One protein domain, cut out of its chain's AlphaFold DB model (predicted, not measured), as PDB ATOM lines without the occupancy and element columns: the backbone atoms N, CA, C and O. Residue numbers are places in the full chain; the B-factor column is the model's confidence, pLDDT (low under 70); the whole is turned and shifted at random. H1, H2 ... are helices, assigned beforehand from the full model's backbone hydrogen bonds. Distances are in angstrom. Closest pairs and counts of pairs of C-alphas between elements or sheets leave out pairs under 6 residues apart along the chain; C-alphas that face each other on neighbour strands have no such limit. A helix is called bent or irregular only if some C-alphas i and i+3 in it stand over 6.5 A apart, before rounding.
ATOM      1  N   GLU A 314     -56.220 -20.470   4.262       84.81
ATOM      2  CA  GLU A 314     -56.648 -21.855   4.504       84.81
ATOM      3  C   GLU A 314     -55.450 -22.800   4.645       84.81
ATOM      4  O   GLU A 314     -55.408 -23.638   5.547       84.81
ATOM      5  N   ALA A 315     -54.450 -22.653   3.772       86.31
ATOM      6  CA  ALA A 315     -53.210 -23.413   3.865       86.31
ATOM      7  C   ALA A 315     -52.442 -23.109   5.161       86.31
ATOM      8  O   ALA A 315     -51.944 -24.037   5.798       86.31
ATOM      9  N   PHE A 316     -52.376 -21.839   5.567       91.50
ATOM     10  CA  PHE A 316     -51.739 -21.435   6.817       91.50
ATOM     11  C   PHE A 316     -52.478 -21.999   8.033       91.50
ATOM     12  O   PHE A 316     -51.848 -22.593   8.899       91.50
ATOM     13  N   ASN A 317     -53.809 -21.933   8.061       90.75
ATOM     14  CA  ASN A 317     -54.618 -22.523   9.128       90.75
ATOM     15  C   ASN A 317     -54.395 -24.037   9.248       90.75
ATOM     16  O   ASN A 317     -54.261 -24.545  10.356       90.75
ATOM     17  N   ASN A 318     -54.252 -24.752   8.128       87.44
ATOM     18  CA  ASN A 318     -53.899 -26.175   8.153       87.44
ATOM     19  C   ASN A 318     -52.503 -26.420   8.754       87.44
ATOM     20  O   ASN A 318     -52.320 -27.386   9.496       87.44
ATOM     21  N   ILE A 319     -51.527 -25.553   8.457       90.12
ATOM     22  CA  ILE A 319     -50.182 -25.607   9.054       90.12
ATOM     23  C   ILE A 319     -50.257 -25.371  10.564       90.12
ATOM     24  O   ILE A 319     -49.644 -26.116  11.326       90.12
ATOM     25  N   ILE A 320     -51.017 -24.364  10.996       93.75
ATOM     26  CA  ILE A 320     -51.221 -24.022  12.407       93.75
ATOM     27  C   ILE A 320     -51.882 -25.176  13.165       93.75
ATOM     28  O   ILE A 320     -51.389 -25.557  14.229       93.75
ATOM     29  N   SER A 321     -52.961 -25.755  12.628       89.88
ATOM     30  CA  SER A 321     -53.632 -26.905  13.245       89.88
ATOM     31  C   SER A 321     -52.678 -28.086  13.374       89.88
ATOM     32  O   SER A 321     -52.513 -28.621  14.466       89.88
ATOM     33  N   TYR A 322     -51.952 -28.421  12.302       89.94
ATOM     34  CA  TYR A 322     -50.982 -29.510  12.340       89.94
ATOM     35  C   TYR A 322     -49.870 -29.265  13.366       89.94
ATOM     36  O   TYR A 322     -49.544 -30.162  14.143       89.94
ATOM     37  N   TYR A 323     -49.309 -28.052  13.397       91.44
ATOM     38  CA  TYR A 323     -48.275 -27.677  14.357       91.44
ATOM     39  C   TYR A 323     -48.773 -27.819  15.797       91.44
ATOM     40  O   TYR A 323     -48.068 -28.382  16.623       91.44
ATOM     41  N   ARG A 324     -49.998 -27.372  16.094       92.88
ATOM     42  CA  ARG A 324     -50.612 -27.508  17.422       92.88
ATOM     43  C   ARG A 324     -50.828 -28.965  17.820       92.88
ATOM     44  O   ARG A 324     -50.504 -29.339  18.938       92.88
ATOM     45  N   GLU A 325     -51.413 -29.748  16.922       88.25
ATOM     46  CA  GLU A 325     -51.891 -31.104  17.212       88.25
ATOM     47  C   GLU A 325     -50.772 -32.141  17.236       88.25
ATOM     48  O   GLU A 325     -50.913 -33.170  17.885       88.25
ATOM     49  N   ASN A 326     -49.678 -31.883  16.520       83.88
ATOM     50  CA  ASN A 326     -48.615 -32.863  16.338       83.88
ATOM     51  C   ASN A 326     -47.302 -32.361  16.943       83.88
ATOM     52  O   ASN A 326     -46.717 -33.053  17.761       83.88
ATOM     53  N   ILE A 327     -46.862 -31.145  16.611       88.44
ATOM     54  CA  ILE A 327     -45.500 -30.684  16.932       88.44
ATOM     55  C   ILE A 327     -45.402 -30.030  18.315       88.44
ATOM     56  O   ILE A 327     -44.452 -30.265  19.049       88.44
ATOM     57  N   ASN A 328     -46.356 -29.176  18.678       89.75
ATOM     58  CA  ASN A 328     -46.338 -28.420  19.930       89.75
ATOM     59  C   ASN A 328     -47.177 -29.098  21.025       89.75
ATOM     60  O   ASN A 328     -47.886 -28.428  21.776       89.75
ATOM     61  N   THR A 329     -47.125 -30.428  21.082       92.19
ATOM     62  CA  THR A 329     -47.825 -31.242  22.082       92.19
ATOM     63  C   THR A 329     -47.060 -31.262  23.402       92.19
ATOM     64  O   THR A 329     -45.853 -31.028  23.443       92.19
ATOM     65  N   GLU A 330     -47.750 -31.553  24.503       92.06
ATOM     66  CA  GLU A 330     -47.115 -31.696  25.820       92.06
ATOM     67  C   GLU A 330     -46.055 -32.810  25.823       92.06
ATOM     68  O   GLU A 330     -44.965 -32.624  26.358       92.06
ATOM     69  N   GLU A 331     -46.336 -33.929  25.151       90.19
ATOM     70  CA  GLU A 331     -45.406 -35.051  24.979       90.19
ATOM     71  C   GLU A 331     -44.100 -34.610  24.302       90.19
ATOM     72  O   GLU A 331     -43.027 -34.761  24.888       90.19
ATOM     73  N   PHE A 332     -44.194 -33.966  23.133       88.50
ATOM     74  CA  PHE A 332     -43.029 -33.459  22.404       88.50
ATOM     75  C   PHE A 332     -42.239 -32.440  23.237       88.50
ATOM     76  O   PHE A 332     -41.007 -32.457  23.289       88.50
ATOM     77  N   ARG A 333     -42.949 -31.523  23.907       91.50
ATOM     78  CA  ARG A 333     -42.326 -30.487  24.742       91.50
ATOM     79  C   ARG A 333     -41.572 -31.091  25.923       91.50
ATOM     80  O   ARG A 333     -40.480 -30.616  26.231       91.50
ATOM     81  N   ASN A 334     -42.112 -32.138  26.540       90.19
ATOM     82  CA  ASN A 334     -41.472 -32.843  27.644       90.19
ATOM     83  C   ASN A 334     -40.237 -33.628  27.189       90.19
ATOM     84  O   ASN A 334     -39.211 -33.565  27.867       90.19
ATOM     85  N   GLU A 335     -40.308 -34.301  26.037       88.50
ATOM     86  CA  GLU A 335     -39.186 -35.057  25.464       88.50
ATOM     87  C   GLU A 335     -37.959 -34.176  25.200       88.50
ATOM     88  O   GLU A 335     -36.837 -34.553  25.533       88.50
ATOM     89  N   TYR A 336     -38.170 -32.976  24.657       84.88
ATOM     90  CA  TYR A 336     -37.092 -32.037  24.332       84.88
ATOM     91  C   TYR A 336     -36.846 -30.962  25.403       84.88
ATOM     92  O   TYR A 336     -36.097 -30.015  25.158       84.88
ATOM     93  N   HIS A 337     -37.459 -31.087  26.586       87.31
ATOM     94  CA  HIS A 337     -37.330 -30.142  27.704       87.31
ATOM     95  C   HIS A 337     -37.605 -28.668  27.324       87.31
ATOM     96  O   HIS A 337     -36.900 -27.743  27.741       87.31
ATOM     97  N   ILE A 338     -38.647 -28.431  26.523       81.81
ATOM     98  CA  ILE A 338     -39.003 -27.107  26.001       81.81
ATOM     99  C   ILE A 338     -39.799 -26.322  27.049       81.81
ATOM    100  O   ILE A 338     -40.935 -26.662  27.371       81.81
ATOM    101  N   LYS A 339     -39.227 -25.214  27.535       82.75
ATOM    102  CA  LYS A 339     -39.870 -24.321  28.516       82.75
ATOM    103  C   LYS A 339     -41.155 -23.681  27.981       82.75
ATOM    104  O   LYS A 339     -41.259 -23.359  26.795       82.75
ATOM    105  N   ASP A 340     -42.109 -23.424  28.873       85.56
ATOM    106  CA  ASP A 340     -43.349 -22.708  28.557       85.56
ATOM    107  C   ASP A 340     -43.102 -21.341  27.923       85.56
ATOM    108  O   ASP A 340     -42.165 -20.622  28.269       85.56
ATOM    109  N   GLY A 341     -43.943 -21.002  26.945       82.00
ATOM    110  CA  GLY A 341     -43.779 -19.795  26.138       82.00
ATOM    111  C   GLY A 341     -42.660 -19.886  25.099       82.00
ATOM    112  O   GLY A 341     -42.459 -18.922  24.365       82.00
ATOM    113  N   PHE A 342     -41.959 -21.020  24.990       78.50
ATOM    114  CA  PHE A 342     -40.972 -21.255  23.943       78.50
ATOM    115  C   PHE A 342     -41.419 -22.300  22.913       78.50
ATOM    116  O   PHE A 342     -42.107 -23.263  23.243       78.50
ATOM    117  N   ALA A 343     -41.014 -22.117  21.662       83.62
ATOM    118  CA  ALA A 343     -41.225 -23.000  20.533       83.62
ATOM    119  C   ALA A 343     -40.024 -23.932  20.322       83.62
ATOM    120  O   ALA A 343     -38.884 -23.475  20.467       83.62
ATOM    121  N   PRO A 344     -40.239 -25.191  19.905       81.88
ATOM    122  CA  PRO A 344     -39.167 -26.091  19.485       81.88
ATOM    123  C   PRO A 344     -38.265 -25.496  18.401       81.88
ATOM    124  O   PRO A 344     -38.708 -24.706  17.560       81.88
ATOM    125  N   SER A 345     -36.993 -25.893  18.396       81.00
ATOM    126  CA  SER A 345     -36.081 -25.557  17.303       81.00
ATOM    127  C   SER A 345     -36.426 -26.348  16.036       81.00
ATOM    128  O   SER A 345     -37.055 -27.408  16.086       81.00
ATOM    129  N   LEU A 346     -35.975 -25.862  14.878       76.81
ATOM    130  CA  LEU A 346     -36.140 -26.606  13.628       76.81
ATOM    131  C   LEU A 346     -35.419 -27.956  13.661       76.81
ATOM    132  O   LEU A 346     -35.946 -28.918  13.118       76.81
ATOM    133  N   SER A 347     -34.261 -28.051  14.324       71.88
ATOM    134  CA  SER A 347     -33.541 -29.321  14.458       71.88
ATOM    135  C   SER A 347     -34.309 -30.336  15.307       71.88
ATOM    136  O   SER A 347     -34.361 -31.502  14.930       71.88
ATOM    137  N   MET A 348     -34.963 -29.902  16.391       81.00
ATOM    138  CA  MET A 348     -35.839 -30.762  17.201       81.00
ATOM    139  C   MET A 348     -36.992 -31.311  16.356       81.00
ATOM    140  O   MET A 348     -37.217 -32.516  16.321       81.00
ATOM    141  N   ILE A 349     -37.674 -30.441  15.602       80.75
ATOM    142  CA  ILE A 349     -38.774 -30.848  14.713       80.75
ATOM    143  C   ILE A 349     -38.275 -31.807  13.629       80.75
ATOM    144  O   ILE A 349     -38.916 -32.818  13.352       80.75
ATOM    145  N   SER A 350     -37.135 -31.498  13.012       74.06
ATOM    146  CA  SER A 350     -36.527 -32.317  11.965       74.06
ATOM    147  C   SER A 350     -36.169 -33.719  12.443       74.06
ATOM    148  O   SER A 350     -36.412 -34.671  11.706       74.06
ATOM    149  N   ASN A 351     -35.620 -33.840  13.654       70.44
ATOM    150  CA  ASN A 351     -35.223 -35.121  14.235       70.44
ATOM    151  C   ASN A 351     -36.426 -36.003  14.580       70.44
ATOM    152  O   ASN A 351     -36.331 -37.221  14.479       70.44
ATOM    153  N   TYR A 352     -37.548 -35.396  14.959       74.38
ATOM    154  CA  TYR A 352     -38.747 -36.130  15.351       74.38
ATOM    155  C   TYR A 352     -39.663 -36.483  14.164       74.38
ATOM    156  O   TYR A 352     -40.342 -37.506  14.179       74.38
ATOM    157  N   TYR A 353     -39.683 -35.653  13.112       66.00
ATOM    158  CA  TYR A 353     -40.597 -35.784  11.964       66.00
ATOM    159  C   TYR A 353     -39.896 -36.019  10.612       66.00
ATOM    160  O   TYR A 353     -40.461 -35.688   9.568       66.00
ATOM    161  N   ASP A 354     -38.676 -36.565  10.601       55.09
ATOM    162  CA  ASP A 354     -37.921 -36.904   9.379       55.09
ATOM    163  C   ASP A 354     -37.798 -35.733   8.361       55.09
ATOM    164  O   ASP A 354     -37.951 -35.926   7.159       55.09
ATOM    165  N   ASN A 355     -37.530 -34.493   8.804       58.91
ATOM    166  CA  ASN A 355     -37.375 -33.280   7.955       58.91
ATOM    167  C   ASN A 355     -38.589 -32.834   7.099       58.91
ATOM    168  O   ASN A 355     -38.522 -31.799   6.415       58.91
ATOM    169  N   ASP A 356     -39.702 -33.562   7.130       71.75
ATOM    170  CA  ASP A 356     -40.775 -33.402   6.147       71.75
ATOM    171  C   ASP A 356     -41.632 -32.145   6.375       71.75
ATOM    172  O   ASP A 356     -41.989 -31.452   5.418       71.75
ATOM    173  N   PHE A 357     -41.916 -31.792   7.634       82.69
ATOM    174  CA  PHE A 357     -42.747 -30.628   7.969       82.69
ATOM    175  C   PHE A 357     -42.101 -29.302   7.542       82.69
ATOM    176  O   PHE A 357     -42.726 -28.492   6.853       82.69
ATOM    177  N   TYR A 358     -40.836 -29.080   7.914       79.69
ATOM    178  CA  TYR A 358     -40.141 -27.825   7.613       79.69
ATOM    179  C   TYR A 358     -39.973 -27.621   6.102       79.69
ATOM    180  O   TYR A 358     -40.285 -26.556   5.561       79.69
ATOM    181  N   SER A 359     -39.554 -28.675   5.399       74.31
ATOM    182  CA  SER A 359     -39.456 -28.665   3.938       74.31
ATOM    183  C   SER A 359     -40.820 -28.394   3.297       74.31
ATOM    184  O   SER A 359     -40.914 -27.643   2.323       74.31
ATOM    185  N   ALA A 360     -41.896 -28.955   3.858       79.25
ATOM    186  CA  ALA A 360     -43.245 -28.742   3.365       79.25
ATOM    187  C   ALA A 360     -43.694 -27.279   3.465       79.25
ATOM    188  O   ALA A 360     -44.166 -26.750   2.454       79.25
ATOM    189  N   ILE A 361     -43.527 -26.626   4.622       85.81
ATOM    190  CA  ILE A 361     -43.922 -25.219   4.811       85.81
ATOM    191  C   ILE A 361     -43.046 -24.269   3.980       85.81
ATOM    192  O   ILE A 361     -43.578 -23.407   3.273       85.81
ATOM    193  N   ARG A 362     -41.722 -24.499   3.940       79.25
ATOM    194  CA  ARG A 362     -40.762 -23.671   3.189       79.25
ATOM    195  C   ARG A 362     -41.061 -23.689   1.695       79.25
ATOM    196  O   ARG A 362     -41.196 -22.635   1.077       79.25
ATOM    197  N   ASN A 363     -41.243 -24.878   1.116       74.94
ATOM    198  CA  ASN A 363     -41.528 -25.033  -0.315       74.94
ATOM    199  C   ASN A 363     -42.869 -24.401  -0.729       74.94
ATOM    200  O   ASN A 363     -43.110 -24.161  -1.911       74.94
ATOM    201  N   ARG A 364     -43.745 -24.109   0.239       81.31
ATOM    202  CA  ARG A 364     -45.058 -23.487   0.029       81.31
ATOM    203  C   ARG A 364     -45.078 -22.005   0.415       81.31
ATOM    204  O   ARG A 364     -46.112 -21.364   0.273       81.31
ATOM    205  N   GLY A 365     -43.929 -21.430   0.775       77.19
ATOM    206  CA  GLY A 365     -43.773 -19.997   1.029       77.19
ATOM    207  C   GLY A 365     -44.277 -19.542   2.398       77.19
ATOM    208  O   GLY A 365     -44.736 -18.409   2.505       77.19
ATOM    209  N   PHE A 366     -44.216 -20.416   3.405       81.88
ATOM    210  CA  PHE A 366     -44.466 -20.062   4.801       81.88
ATOM    211  C   PHE A 366     -43.166 -20.143   5.601       81.88
ATOM    212  O   PHE A 366     -42.442 -21.141   5.526       81.88
ATOM    213  N   GLY A 367     -42.873 -19.095   6.368       82.19
ATOM    214  CA  GLY A 367     -41.769 -19.074   7.320       82.19
ATOM    215  C   GLY A 367     -42.142 -19.737   8.646       82.19
ATOM    216  O   GLY A 367     -43.253 -19.577   9.144       82.19
ATOM    217  N   TYR A 368     -41.189 -20.430   9.276       84.25
ATOM    218  CA  TYR A 368     -41.389 -20.967  10.630       84.25
ATOM    219  C   TYR A 368     -41.687 -19.853  11.648       84.25
ATOM    220  O   TYR A 368     -42.528 -20.024  12.523       84.25
ATOM    221  N   ALA A 369     -41.077 -18.675  11.471       75.25
ATOM    222  CA  ALA A 369     -41.347 -17.491  12.281       75.25
ATOM    223  C   ALA A 369     -42.820 -17.039  12.226       75.25
ATOM    224  O   ALA A 369     -43.346 -16.578  13.234       75.25
ATOM    225  N   GLU A 370     -43.514 -17.222  11.093       81.75
ATOM    226  CA  GLU A 370     -44.945 -16.897  10.983       81.75
ATOM    227  C   GLU A 370     -45.783 -17.786  11.915       81.75
ATOM    228  O   GLU A 370     -46.699 -17.307  12.578       81.75
ATOM    229  N   ILE A 371     -45.430 -19.071  12.016       86.38
ATOM    230  CA  ILE A 371     -46.087 -20.040  12.905       86.38
ATOM    231  C   ILE A 371     -45.819 -19.675  14.368       86.38
ATOM    232  O   ILE A 371     -46.737 -19.658  15.183       86.38
ATOM    233  N   ILE A 372     -44.568 -19.345  14.701       85.56
ATOM    234  CA  ILE A 372     -44.170 -18.979  16.067       85.56
ATOM    235  C   ILE A 372     -44.867 -17.700  16.531       85.56
ATOM    236  O   ILE A 372     -45.393 -17.660  17.644       85.56
ATOM    237  N   SER A 373     -44.939 -16.704  15.646       77.31
ATOM    238  CA  SER A 373     -45.666 -15.458  15.876       77.31
ATOM    239  C   SER A 373     -47.156 -15.712  16.122       77.31
ATOM    240  O   SER A 373     -47.705 -15.214  17.100       77.31
ATOM    241  N   TYR A 374     -47.796 -16.578  15.323       90.25
ATOM    242  CA  TYR A 374     -49.210 -16.932  15.510       90.25
ATOM    243  C   TYR A 374     -49.511 -17.499  16.910       90.25
ATOM    244  O   TYR A 374     -50.564 -17.222  17.481       90.25
ATOM    245  N   PHE A 375     -48.592 -18.286  17.477       86.81
ATOM    246  CA  PHE A 375     -48.752 -18.884  18.805       86.81
ATOM    247  C   PHE A 375     -48.207 -18.029  19.960       86.81
ATOM    248  O   PHE A 375     -48.256 -18.482  21.103       86.81
ATOM    249  N   ASN A 376     -47.696 -16.818  19.702       84.81
ATOM    250  CA  ASN A 376     -47.003 -15.988  20.697       84.81
ATOM    251  C   ASN A 376     -45.873 -16.737  21.433       84.81
ATOM    252  O   ASN A 376     -45.649 -16.536  22.630       84.81
ATOM    253  N   LEU A 377     -45.167 -17.625  20.729       78.88
ATOM    254  CA  LEU A 377     -44.049 -18.382  21.288       78.88
ATOM    255  C   LEU A 377     -42.719 -17.655  21.036       78.88
ATOM    256  O   LEU A 377     -42.575 -16.871  20.105       78.88
ATOM    257  N   ARG A 378     -41.716 -17.937  21.867       72.56
ATOM    258  CA  ARG A 378     -40.326 -17.470  21.732       72.56
ATOM    259  C   ARG A 378     -39.446 -18.624  21.261       72.56
ATOM    260  O   ARG A 378     -39.741 -19.766  21.560       72.56
ATOM    261  N   HIS A 379     -38.346 -18.411  20.557       63.19
ATOM    262  CA  HIS A 379     -37.493 -19.545  20.163       63.19
ATOM    263  C   HIS A 379     -36.759 -20.151  21.378       63.19
ATOM    264  O   HIS A 379     -36.095 -19.421  22.107       63.19
ATOM    265  N   SER A 380     -36.894 -21.468  21.615       45.81
ATOM    266  CA  SER A 380     -36.418 -22.189  22.827       45.81
ATOM    267  C   SER A 380     -34.911 -22.189  23.079       45.81
ATOM    268  O   SER A 380     -34.488 -22.542  24.178       45.81
ATOM    269  N   HIS A 381     -34.110 -21.722  22.127       41.72
ATOM    270  CA  HIS A 381     -32.681 -21.512  22.309       41.72
ATOM    271  C   HIS A 381     -32.336 -20.041  22.093       41.72
ATOM    272  O   HIS A 381     -32.142 -19.592  20.966       41.72
ATOM    273  N   ILE A 382     -32.245 -19.307  23.200       39.03
ATOM    274  CA  ILE A 382     -31.433 -18.094  23.311       39.03
ATOM    275  C   ILE A 382     -30.536 -18.316  24.534       39.03
ATOM    276  O   ILE A 382     -30.821 -17.846  25.629       39.03
ATOM    277  N   THR A 383     -29.514 -19.151  24.364       32.94
ATOM    278  CA  THR A 383     -28.387 -19.305  25.294       32.94
ATOM    279  C   THR A 383     -27.118 -19.131  24.474       32.94
ATOM    280  O   THR A 383     -26.836 -19.991  23.645       32.94
ATOM    281  N   GLU A 384     -26.434 -17.997  24.651       35.28
ATOM    282  CA  GLU A 384     -24.980 -17.762  24.487       35.28
ATOM    283  C   GLU A 384     -24.204 -18.676  23.510       35.28
ATOM    284  O   GLU A 384     -23.172 -19.238  23.849       35.28
TER     285      GLU A 384
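This is residues 314 to 384 of the 630 residues of an uncharacterized protein of archaeon (UniProt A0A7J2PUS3). The longest helix, H1, runs along one side of a small helical body, and H3, H4 and H5 make an arc over one side of it, H4 nearly lengthwise to H1 and H5 crosswise. H2 follows beyond the last residues of H1, and the last printed residues, 380 to 384, lead away from the helices as a tail. The printed part has 71 residues, with five named helices in the order H1, H2, H3, H4, H5 and no named strand, and its class is all helix. It is compact, with a radius of gyration of the C-alphas of 11.6 A, and it spans 32 by 25 by 25 A.

H1, residues 314 to 327, and H2, residues 330 to 335, meet only through their link, which is tight. A short link of 10 residues joins H2 to H3, residues 346 to 352, and these two helices are near each other. H1 and H3 are close but not clearly touching, the closest C-alphas being those of Ile 327 and Ile 349, 7.1 A apart, at a steep tilt of 61 degrees. H3 and H4, residues 356 to 363, touch and form a helical hairpin over a tight link, with the C-alphas of Ser 350 and Tyr 358 closest at 7.2 A. They run opposite ways at a tilt of 37 degrees, only just steep. H4 is close to H1 but not clearly touching, the C-alphas of Ile 319 and Ile 361 being closest at 7.6 A, with a shallow tilt of 25 degrees, opposite ways. H4 and H5, residues 368 to 374, touch only at the corner by their tight link, and only just, with 3 pairs of C-alphas within 8 A; the closest are those of Tyr 358 and Tyr 368, 7.6 A apart. H5 only just touches H1, with 3 pairs of C-alphas within 8 A, through residues 319 to 320 of H1 alone. The closest C-alphas are those of Ile 320 and Ile 371, 6.5 A apart, and the two helices are about perpendicular at 87 degrees. H2 is apart from H4 and H5. Residues 342 to 343 pair with residues 378 to 379, parallel. In H1, H2, H3, H4 and H5 every O i to N i+4 pair is within hydrogen-bond range.

H1 begins at C-alpha 314 (-56.648, -21.855, 4.504) and is 18.9 A long. It is neither bent nor irregular, but only just: C-alphas 324 and 327 are 6.0 A apart. H2 is 8.6 A long, H3 10.0 A and H4 10.6 A, with H3 beginning at C-alpha 346 (-36.140, -26.606, 13.628). H5 is 10.1 A long and ends at C-alpha 374 (-49.210, -16.932, 15.510).

The C-alphas of Glu 314 and Glu 384 are the two farthest apart, at 37.7 A. The printed part has no cut, and no link is long. The mean pLDDT of the printed part is 79.2, and residues 353 to 355 and 379 to 384 are under 70.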